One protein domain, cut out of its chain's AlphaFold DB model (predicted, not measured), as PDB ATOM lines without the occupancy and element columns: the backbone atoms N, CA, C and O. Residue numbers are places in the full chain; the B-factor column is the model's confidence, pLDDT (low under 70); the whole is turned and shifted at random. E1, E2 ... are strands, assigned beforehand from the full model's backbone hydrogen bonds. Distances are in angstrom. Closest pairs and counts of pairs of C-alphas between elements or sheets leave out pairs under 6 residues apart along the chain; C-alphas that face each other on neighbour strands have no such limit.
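Overview. This is residues 58 to 134 of the 252 residues of an uncharacterized protein of Pseudomonas sp. 21 (UniProt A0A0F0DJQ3). With little regular structure, the domain is one twisted sheet of six short strands, with long loops, residues 84 to 97 and 104 to 115, over one face. Of 77 printed residues, 28 lie in strands E1 to E6; the class is all strand. The sheet runs E3, E2, E1, E4, E5, E6, antiparallel. It is compact, radius of gyration of the C-alphas 12.1 A, spanning 39 by 29 by 15 A.

Arrangement. E1, residues 58 to 61, and E4, residues 98 to 103, are antiparallel at 163 degrees, with N 61 and O 99 within hydrogen-bond range at 2.8 A. E1, E2, residues 68 to 72, and E3, residues 81 to 83, form a meander of two antiparallel hairpins, with N 60 to O 68 and N 82 to O 71 both 2.8 A. E4, E5, residues 116 to 121, and E6, residues 130 to 133, form another, with N 102 to O 117 at 2.9 A and N 133 to O 116 at 2.8 A. E1 to E4 make a Greek key, a meander whose following strand neighbours its first.

Along the chain. E4 is 16.1 A long, E2 14.1 A and E5 14.0 A. E1 begins at C-alpha 58 (278.079, 297.483, 272.049); E6 ends at C-alpha 133 (282.439, 286.135, 263.262).

Size, cuts and confidence. The printed part has no cut. Links E3 to E4 and E4 to E5 are long. Residues 73 to 79 and 93 to 95 have pLDDT under 70.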
ATOM      1  N   ILE A  58     279.464 297.681 272.476       92.38
ATOM      2  CA  ILE A  58     278.079 297.483 272.049       92.38
ATOM      3  C   ILE A  58     277.684 298.717 271.247       92.38
ATOM      4  O   ILE A  58     277.803 299.844 271.736       92.38
ATOM      5  N   VAL A  59     277.209 298.519 270.021       92.88
ATOM      6  CA  VAL A  59     276.847 299.618 269.120       92.88
ATOM      7  C   VAL A  59     275.418 299.438 268.641       92.88
ATOM      8  O   VAL A  59     275.027 298.357 268.212       92.88
ATOM      9  N   ASN A  60     274.649 300.515 268.708       92.69
ATOM     10  CA  ASN A  60     273.331 300.621 268.109       92.69
ATOM     11  C   ASN A  60     273.434 301.557 266.902       92.69
ATOM     12  O   ASN A  60     273.537 302.776 267.066       92.69
ATOM     13  N   CYS A  61     273.438 300.998 265.697       92.12
ATOM     14  CA  CYS A  61     273.318 301.781 264.479       92.12
ATOM     15  C   CYS A  61     271.846 302.160 264.289       92.12
ATOM     16  O   CYS A  61     270.998 301.276 264.206       92.12
ATOM     17  N   ASN A  62     271.551 303.456 264.189       88.50
ATOM     18  CA  ASN A  62     270.211 303.942 263.881       88.50
ATOM     19  C   ASN A  62     270.283 304.957 262.727       88.50
ATOM     20  O   ASN A  62     271.004 305.955 262.839       88.50
ATOM     21  N   PRO A  63     269.522 304.758 261.637       81.06
ATOM     22  CA  PRO A  63     269.570 305.644 260.481       81.06
ATOM     23  C   PRO A  63     268.892 307.005 260.721       81.06
ATOM     24  O   PRO A  63     269.205 307.961 260.019       81.06
ATOM     25  N   ALA A  64     267.980 307.110 261.693       80.44
ATOM     26  CA  ALA A  64     267.223 308.329 261.991       80.44
ATOM     27  C   ALA A  64     267.919 309.246 263.011       80.44
ATOM     28  O   ALA A  64     267.828 310.465 262.900       80.44
ATOM     29  N   ASN A  65     268.617 308.666 263.993       74.38
ATOM     30  CA  ASN A  65     269.185 309.403 265.133       74.38
ATOM     31  C   ASN A  65     270.723 309.352 265.199       74.38
ATOM     32  O   ASN A  65     271.313 309.854 266.153       74.38
ATOM     33  N   GLY A  66     271.373 308.745 264.201       78.50
ATOM     34  CA  GLY A  66     272.801 308.435 264.244       78.50
ATOM     35  C   GLY A  66     273.109 307.221 265.127       78.50
ATOM     36  O   GLY A  66     272.250 306.704 265.842       78.50
ATOM     37  N   ALA A  67     274.344 306.728 265.053       86.06
ATOM     38  CA  ALA A  67     274.765 305.568 265.830       86.06
ATOM     39  C   ALA A  67     275.173 305.955 267.260       86.06
ATOM     40  O   ALA A  67     275.911 306.917 267.469       86.06
ATOM     41  N   GLY A  68     274.708 305.178 268.238       87.69
ATOM     42  CA  GLY A  68     275.122 305.264 269.638       87.69
ATOM     43  C   GLY A  68     276.003 304.077 270.012       87.69
ATOM     44  O   GLY A  68     275.825 302.981 269.479       87.69
ATOM     45  N   SER A  69     276.953 304.265 270.926       88.88
ATOM     46  CA  SER A  69     277.852 303.186 271.343       88.88
ATOM     47  C   SER A  69     278.250 303.282 272.803       88.88
ATOM     48  O   SER A  69     278.368 304.373 273.361       88.88
ATOM     49  N   TYR A  70     278.503 302.118 273.386       88.81
ATOM     50  CA  TYR A  70     279.145 301.983 274.679       88.81
ATOM     51  C   TYR A  70     280.372 301.094 274.517       88.81
ATOM     52  O   TYR A  70     280.289 300.048 273.871       88.81
ATOM     53  N   SER A  71     281.497 301.493 275.101       85.56
ATOM     54  CA  SER A  71     282.704 300.667 275.173       85.56
ATOM     55  C   SER A  71     283.212 300.568 276.597       85.56
ATOM     56  O   SER A  71     282.948 301.437 277.431       85.56
ATOM     57  N   SER A  72     283.916 299.483 276.892       77.62
ATOM     58  CA  SER A  72     284.680 299.382 278.133       77.62
ATOM     59  C   SER A  72     285.933 300.253 278.029       77.62
ATOM     60  O   SER A  72     286.685 300.154 277.062       77.62
ATOM     61  N   ALA A  73     286.135 301.136 279.008       63.75
ATOM     62  CA  ALA A  73     287.302 302.014 279.040       63.75
ATOM     63  C   ALA A  73     288.594 301.230 279.322       63.75
ATOM     64  O   ALA A  73     288.601 300.324 280.165       63.75
ATOM     65  N   ASP A  74     289.694 301.624 278.678       60.75
ATOM     66  CA  ASP A  74     291.045 301.205 279.041       60.75
ATOM     67  C   ASP A  74     291.614 302.080 280.186       60.75
ATOM     68  O   ASP A  74     291.169 303.196 280.459       60.75
ATOM     69  N   GLY A  75     292.586 301.551 280.936       59.50
ATOM     70  CA  GLY A  75     293.290 302.304 281.987       59.50
ATOM     71  C   GLY A  75     292.622 302.313 283.374       59.50
ATOM     72  O   GLY A  75     292.016 301.333 283.797       59.50
ATOM     73  N   ALA A  76     292.793 303.404 284.138       53.31
ATOM     74  CA  ALA A  76     292.478 303.487 285.579       53.31
ATOM     75  C   ALA A  76     290.994 303.254 285.950       53.31
ATOM     76  O   ALA A  76     290.686 303.019 287.116       53.31
ATOM     77  N   SER A  77     290.098 303.285 284.959       55.75
ATOM     78  CA  SER A  77     288.656 303.019 285.080       55.75
ATOM     79  C   SER A  77     288.243 301.688 284.429       55.75
ATOM     80  O   SER A  77     287.080 301.523 284.040       55.75
ATOM     81  N   GLY A  78     289.200 300.766 284.266       61.47
ATOM     82  CA  GLY A  78     289.048 299.493 283.563       61.47
ATOM     83  C   GLY A  78     287.781 298.734 283.961       61.47
ATOM     84  O   GLY A  78     287.543 298.471 285.138       61.47
ATOM     85  N   GLY A  79     286.957 298.407 282.963       63.19
ATOM     86  CA  GLY A  79     285.693 297.680 283.136       63.19
ATOM     87  C   GLY A  79     284.440 298.556 283.277       63.19
ATOM     88  O   GLY A  79     283.333 298.019 283.275       63.19
ATOM     89  N   THR A  80     284.568 299.887 283.350       74.25
ATOM     90  CA  THR A  80     283.398 300.781 283.251       74.25
ATOM     91  C   THR A  80     282.947 300.923 281.798       74.25
ATOM     92  O   THR A  80     283.764 301.168 280.912       74.25
ATOM     93  N   TRP A  81     281.641 300.776 281.553       83.31
ATOM     94  CA  TRP A  81     281.039 301.074 280.254       83.31
ATOM     95  C   TRP A  81     280.839 302.579 280.124       83.31
ATOM     96  O   TRP A  81     280.134 303.191 280.930       83.31
ATOM     97  N   GLN A  82     281.453 303.172 279.111       83.69
ATOM     98  CA  GLN A  82     281.375 304.597 278.829       83.69
ATOM     99  C   GLN A  82     280.710 304.819 277.476       83.69
ATOM    100  O   GLN A  82     280.851 304.015 276.558       83.69
ATOM    101  N   ASN A  83     279.951 305.908 277.376       83.50
ATOM    102  CA  ASN A  83     279.352 306.334 276.118       83.50
ATOM    103  C   ASN A  83     280.436 306.941 275.213       83.50
ATOM    104  O   ASN A  83     281.162 307.839 275.646       83.50
ATOM    105  N   GLY A  84     280.507 306.490 273.961       74.50
ATOM    106  CA  GLY A  84     281.514 306.930 272.991       74.50
ATOM    107  C   GLY A  84     282.827 306.138 273.050       74.50
ATOM    108  O   GLY A  84     282.934 305.125 273.738       74.50
ATOM    109  N   GLY A  85     283.822 306.567 272.263       79.75
ATOM    110  CA  GLY A  85     285.134 305.899 272.173       79.75
ATOM    111  C   GLY A  85     285.206 304.705 271.210       79.75
ATOM    112  O   GLY A  85     286.209 304.002 271.186       79.75
ATOM    113  N   VAL A  86     284.165 304.486 270.402       86.19
ATOM    114  CA  VAL A  86     284.080 303.398 269.415       86.19
ATOM    115  C   VAL A  86     284.150 303.965 268.002       86.19
ATOM    116  O   VAL A  86     283.496 304.963 267.703       86.19
ATOM    117  N   ASP A  87     284.888 303.307 267.110       87.94
ATOM    118  CA  ASP A  87     284.821 303.591 265.675       87.94
ATOM    119  C   ASP A  87     283.458 303.153 265.101       87.94
ATOM    120  O   ASP A  87     283.113 301.967 265.078       87.94
ATOM    121  N   LEU A  88     282.669 304.119 264.624       89.81
ATOM    122  CA  LEU A  88     281.312 303.932 264.099       89.81
ATOM    123  C   LEU A  88     281.254 303.691 262.579       89.81
ATOM    124  O   LEU A  88     280.164 303.714 262.010       89.81
ATOM    125  N   THR A  89     282.382 303.414 261.916       89.06
ATOM    126  CA  THR A  89     282.451 303.144 260.462       89.06
ATOM    127  C   THR A  89     281.546 301.980 260.004       89.06
ATOM    128  O   THR A  89     281.041 301.955 258.879       89.06
ATOM    129  N   GLY A  90     281.264 301.023 260.890       88.88
ATOM    130  CA  GLY A  90     280.280 299.952 260.695       88.88
ATOM    131  C   GLY A  90     278.831 300.439 260.558       88.88
ATOM    132  O   GLY A  90     277.993 299.718 260.019       88.88
ATOM    133  N   CYS A  91     278.533 301.665 260.996       90.19
ATOM    134  CA  CYS A  91     277.198 302.260 260.986       90.19
ATOM    135  C   CYS A  91     276.988 303.364 259.925       90.19
ATOM    136  O   CYS A  91     275.911 303.959 259.877       90.19
ATOM    137  N   THR A  92     277.983 303.683 259.087       77.94
ATOM    138  CA  THR A  92     277.947 304.847 258.171       77.94
ATOM    139  C   THR A  92     277.653 304.496 256.701       77.94
ATOM    140  O   THR A  92     278.104 305.189 255.791       77.94
ATOM    141  N   GLY A  93     276.917 303.412 256.426       65.50
ATOM    142  CA  GLY A  93     276.630 302.950 255.056       65.50
ATOM    143  C   GLY A  93     275.629 303.814 254.261       65.50
ATOM    144  O   GLY A  93     274.737 304.441 254.828       65.50
ATOM    145  N   ALA A  94     275.719 303.773 252.921       56.06
ATOM    146  CA  ALA A  94     274.999 304.622 251.946       56.06
ATOM    147  C   ALA A  94     273.453 304.589 251.981       56.06
ATOM    148  O   ALA A  94     272.802 305.332 251.253       56.06
ATOM    149  N   SER A  95     272.836 303.731 252.791       59.09
ATOM    150  CA  SER A  95     271.376 303.703 252.975       59.09
ATOM    151  C   SER A  95     270.976 303.554 254.443       59.09
ATOM    152  O   SER A  95     269.955 302.937 254.735       59.09
ATOM    153  N   GLY A  96     271.803 304.095 255.344       80.19
ATOM    154  CA  GLY A  96     271.609 304.026 256.787       80.19
ATOM    155  C   GLY A  96     271.828 302.611 257.325       80.19
ATOM    156  O   GLY A  96     271.368 301.623 256.745       80.19
ATOM    157  N   SER A  97     272.571 302.498 258.417       89.62
ATOM    158  CA  SER A  97     272.706 301.242 259.149       89.62
ATOM    159  C   SER A  97     271.651 301.186 260.248       89.62
ATOM    160  O   SER A  97     271.460 302.167 260.963       89.62
ATOM    161  N   ASP A  98     270.987 300.042 260.359       92.62
ATOM    162  CA  ASP A  98     269.969 299.730 261.364       92.62
ATOM    163  C   ASP A  98     270.322 298.357 261.930       92.62
ATOM    164  O   ASP A  98     270.044 297.318 261.312       92.62
ATOM    165  N   ALA A  99     271.112 298.369 263.001       94.25
ATOM    166  CA  ALA A  99     271.746 297.168 263.517       94.25
ATOM    167  C   ALA A  99     272.161 297.291 264.980       94.25
ATOM    168  O   ALA A  99     272.511 298.366 265.463       94.25
ATOM    169  N   ILE A 100     272.226 296.141 265.643       94.81
ATOM    170  CA  ILE A 100     272.872 295.975 266.945       94.81
ATOM    171  C   ILE A 100     274.162 295.195 266.726       94.81
ATOM    172  O   ILE A 100     274.146 294.155 266.066       94.81
ATOM    173  N   ILE A 101     275.266 295.683 267.284       94.75
ATOM    174  CA  ILE A 101     276.593 295.083 267.158       94.75
ATOM    175  C   ILE A 101     277.162 294.795 268.544       94.75
ATOM    176  O   ILE A 101     277.063 295.632 269.443       94.75
ATOM    177  N   LEU A 102     277.801 293.635 268.680       94.06
ATOM    178  CA  LEU A 102     278.647 293.252 269.808       94.06
ATOM    179  C   LEU A 102     280.052 292.971 269.270       94.06
ATOM    180  O   LEU A 102     280.198 292.239 268.289       94.06
ATOM    181  N   ASN A 103     281.076 293.546 269.890       91.12
ATOM    182  CA  ASN A 103     282.451 293.420 269.418       91.12
ATOM    183  C   ASN A 103     283.432 293.295 270.587       91.12
ATOM    184  O   ASN A 103     283.266 293.953 271.611       91.12
ATOM    185  N   GLU A 104     284.479 292.493 270.419       88.88
ATOM    186  CA  GLU A 104     285.617 292.410 271.348       88.88
ATOM    187  C   GLU A 104     286.609 293.577 271.217       88.88
ATOM    188  O   GLU A 104     287.613 293.628 271.928       88.88
ATOM    189  N   ALA A 105     286.350 294.503 270.300       85.44
ATOM    190  CA  ALA A 105     287.148 295.696 270.084       85.44
ATOM    191  C   ALA A 105     286.277 296.958 270.042       85.44
ATOM    192  O   ALA A 105     285.080 296.901 269.756       85.44
ATOM    193  N   SER A 106     286.910 298.119 270.236       85.88
ATOM    194  CA  SER A 106     286.288 299.447 270.144       85.88
ATOM    195  C   SER A 106     285.973 299.871 268.701       85.88
ATOM    196  O   SER A 106     286.310 300.978 268.282       85.88
ATOM    197  N   ALA A 107     285.313 299.012 267.917       88.00
ATOM    198  CA  ALA A 107     284.730 299.393 266.630       88.00
ATOM    199  C   ALA A 107     283.376 298.725 266.372       88.00
ATOM    200  O   ALA A 107     282.963 297.780 267.040       88.00
ATOM    201  N   SER A 108     282.700 299.210 265.341       90.56
ATOM    202  CA  SER A 108     281.429 298.687 264.829       90.56
ATOM    203  C   SER A 108     281.602 297.769 263.612       90.56
ATOM    204  O   SER A 108     280.707 296.986 263.308       90.56
ATOM    205  N   ALA A 109     282.748 297.820 262.929       91.31
ATOM    206  CA  ALA A 109     283.080 296.912 261.833       91.31
ATOM    207  C   ALA A 109     283.865 295.682 262.342       91.31
ATOM    208  O   ALA A 109     284.561 295.804 263.353       91.31
ATOM    209  N   PRO A 110     283.801 294.525 261.654       90.62
ATOM    210  CA  PRO A 110     284.608 293.354 261.996       90.62
ATOM    211  C   PRO A 110     286.112 293.638 261.875       90.62
ATOM    212  O   PRO A 110     286.555 294.209 260.877       90.62
ATOM    213  N   GLN A 111     286.910 293.179 262.841       90.06
ATOM    214  CA  GLN A 111     288.374 293.262 262.798       90.06
ATOM    215  C   GLN A 111     289.021 291.881 262.744       90.06
ATOM    216  O   GLN A 111     288.498 290.891 263.259       90.06
ATOM    217  N   ALA A 112     290.207 291.821 262.139       90.56
ATOM    218  CA  ALA A 112     291.000 290.602 262.101       90.56
ATOM    219  C   ALA A 112     291.326 290.123 263.527       90.56
ATOM    220  O   ALA A 112     291.831 290.883 264.351       90.56
ATOM    221  N   GLY A 113     291.042 288.850 263.808       91.06
ATOM    222  CA  GLY A 113     291.373 288.220 265.088       91.06
ATOM    223  C   GLY A 113     290.488 288.610 266.278       91.06
ATOM    224  O   GLY A 113     290.790 288.174 267.384       91.06
ATOM    225  N   LYS A 114     289.415 289.387 266.083       90.44
ATOM    226  CA  LYS A 114     288.447 289.742 267.138       90.44
ATOM    227  C   LYS A 114     287.089 289.104 266.855       90.44
ATOM    228  O   LYS A 114     286.681 289.022 265.691       90.44
ATOM    229  N   ALA A 115     286.398 288.636 267.893       94.31
ATOM    230  CA  ALA A 115     285.033 288.156 267.727       94.31
ATOM    231  C   ALA A 115     284.064 289.329 267.536       94.31
ATOM    232  O   ALA A 115     284.188 290.385 268.162       94.31
ATOM    233  N   TRP A 116     283.088 289.131 266.656       94.94
ATOM    234  CA  TRP A 116     282.140 290.164 266.269       94.94
ATOM    235  C   TRP A 116     280.785 289.553 265.937       94.94
ATOM    236  O   TRP A 116     280.700 288.482 265.332       94.94
ATOM    237  N   MET A 117     279.715 290.244 266.307       96.19
ATOM    238  CA  MET A 117     278.350 289.870 265.966       96.19
ATOM    239  C   MET A 117     277.568 291.102 265.536       96.19
ATOM    240  O   MET A 117     277.623 292.124 266.218       96.19
ATOM    241  N   ALA A 118     276.777 290.987 264.471       95.88
ATOM    242  CA  ALA A 118     275.773 291.991 264.136       95.88
ATOM    243  C   ALA A 118     274.424 291.376 263.806       95.88
ATOM    244  O   ALA A 118     274.330 290.324 263.173       95.88
ATOM    245  N   ILE A 119     273.385 292.094 264.208       96.25
ATOM    246  CA  ILE A 119     271.989 291.800 263.921       96.25
ATOM    247  C   ILE A 119     271.447 292.986 263.140       96.25
ATOM    248  O   ILE A 119     271.401 294.092 263.669       96.25
ATOM    249  N   GLY A 120     271.034 292.753 261.898       94.44
ATOM    250  CA  GLY A 120     270.559 293.800 261.000       94.44
ATOM    251  C   GLY A 120     271.643 294.331 260.062       94.44
ATOM    252  O   GLY A 120     272.670 293.690 259.811       94.44
ATOM    253  N   LYS A 121     271.372 295.509 259.500       92.81
ATOM    254  CA  LYS A 121     272.160 296.096 258.418       92.81
ATOM    255  C   LYS A 121     273.280 296.980 258.957       92.81
ATOM    256  O   LYS A 121     273.023 298.044 259.516       92.81
ATOM    257  N   THR A 122     274.519 296.593 258.683       92.44
ATOM    258  CA  THR A 122     275.728 297.407 258.898       92.44
ATOM    259  C   THR A 122     276.300 297.842 257.542       92.44
ATOM    260  O   THR A 122     275.670 297.637 256.503       92.44
ATOM    261  N   SER A 123     277.485 298.449 257.507       90.94
ATOM    262  CA  SER A 123     278.214 298.668 256.250       90.94
ATOM    263  C   SER A 123     278.717 297.363 255.609       90.94
ATOM    264  O   SER A 123     279.002 297.355 254.413       90.94
ATOM    265  N   THR A 124     278.777 296.261 256.368       90.44
ATOM    266  CA  THR A 124     279.289 294.952 255.919       90.44
ATOM    267  C   THR A 124     278.255 293.820 255.961       90.44
ATOM    268  O   THR A 124     278.559 292.712 255.527       90.44
ATOM    269  N   THR A 125     277.039 294.059 256.469       92.69
ATOM    270  CA  THR A 125     275.967 293.049 256.591       92.69
ATOM    271  C   THR A 125     274.653 293.521 255.983       92.69
ATOM    272  O   THR A 125     274.366 294.716 255.911       92.69
ATOM    273  N   GLY A 126     273.840 292.563 255.535       91.50
ATOM    274  CA  GLY A 126     272.549 292.825 254.908       91.50
ATOM    275  C   GLY A 126     271.423 293.094 255.907       91.50
ATOM    276  O   GLY A 126     271.531 292.843 257.103       91.50
ATOM    277  N   VAL A 127     270.290 293.585 255.404       92.50
ATOM    278  CA  VAL A 127     269.059 293.696 256.205       92.50
ATOM    279  C   VAL A 127     268.597 292.300 256.629       92.50
ATOM    280  O   VAL A 127     268.615 291.371 255.824       92.50
ATOM    281  N   GLY A 128     268.160 292.157 257.883       92.94
ATOM    282  CA  GLY A 128     267.573 290.915 258.397       92.94
ATOM    283  C   GLY A 128     268.567 289.774 258.625       92.94
ATOM    284  O   GLY A 128     268.145 288.650 258.885       92.94
ATOM    285  N   THR A 129     269.875 290.030 258.537       95.25
ATOM    286  CA  THR A 129     270.897 289.013 258.801       95.25
ATOM    287  C   THR A 129     271.352 289.039 260.251       95.25
ATOM    288  O   THR A 129     271.468 290.109 260.848       95.25
ATOM    289  N   ILE A 130     271.690 287.866 260.781       96.62
ATOM    290  CA  ILE A 130     272.547 287.732 261.957       96.62
ATOM    291  C   ILE A 130     273.884 287.204 261.453       96.62
ATOM    292  O   ILE A 130     273.942 286.127 260.857       96.62
ATOM    293  N   THR A 131     274.950 287.963 261.659       95.62
ATOM    294  CA  THR A 131     276.303 287.573 261.264       95.62
ATOM    295  C   THR A 131     277.129 287.369 262.518       95.62
ATOM    296  O   THR A 131     277.188 288.254 263.366       95.62
ATOM    297  N   LEU A 132     277.753 286.198 262.629       95.88
ATOM    298  CA  LEU A 132     278.654 285.846 263.714       95.88
ATOM    299  C   LEU A 132     280.037 285.591 263.120       95.88
ATOM    300  O   LEU A 132     280.184 284.764 262.221       95.88
ATOM    301  N   THR A 133     281.039 286.279 263.648       95.25
ATOM    302  CA  THR A 133     282.439 286.135 263.262       95.25
ATOM    303  C   THR A 133     283.217 285.718 264.497       95.25
ATOM    304  O   THR A 133     283.359 286.494 265.438       95.25
ATOM    305  N   GLY A 134     283.725 284.487 264.495       94.94
ATOM    306  CA  GLY A 134     284.627 283.975 265.522       94.94
ATOM    307  C   GLY A 134     285.909 283.486 264.861       94.94
ATOM    308  O   GLY A 134     285.932 282.342 264.409       94.94
TER     309      GLY A 134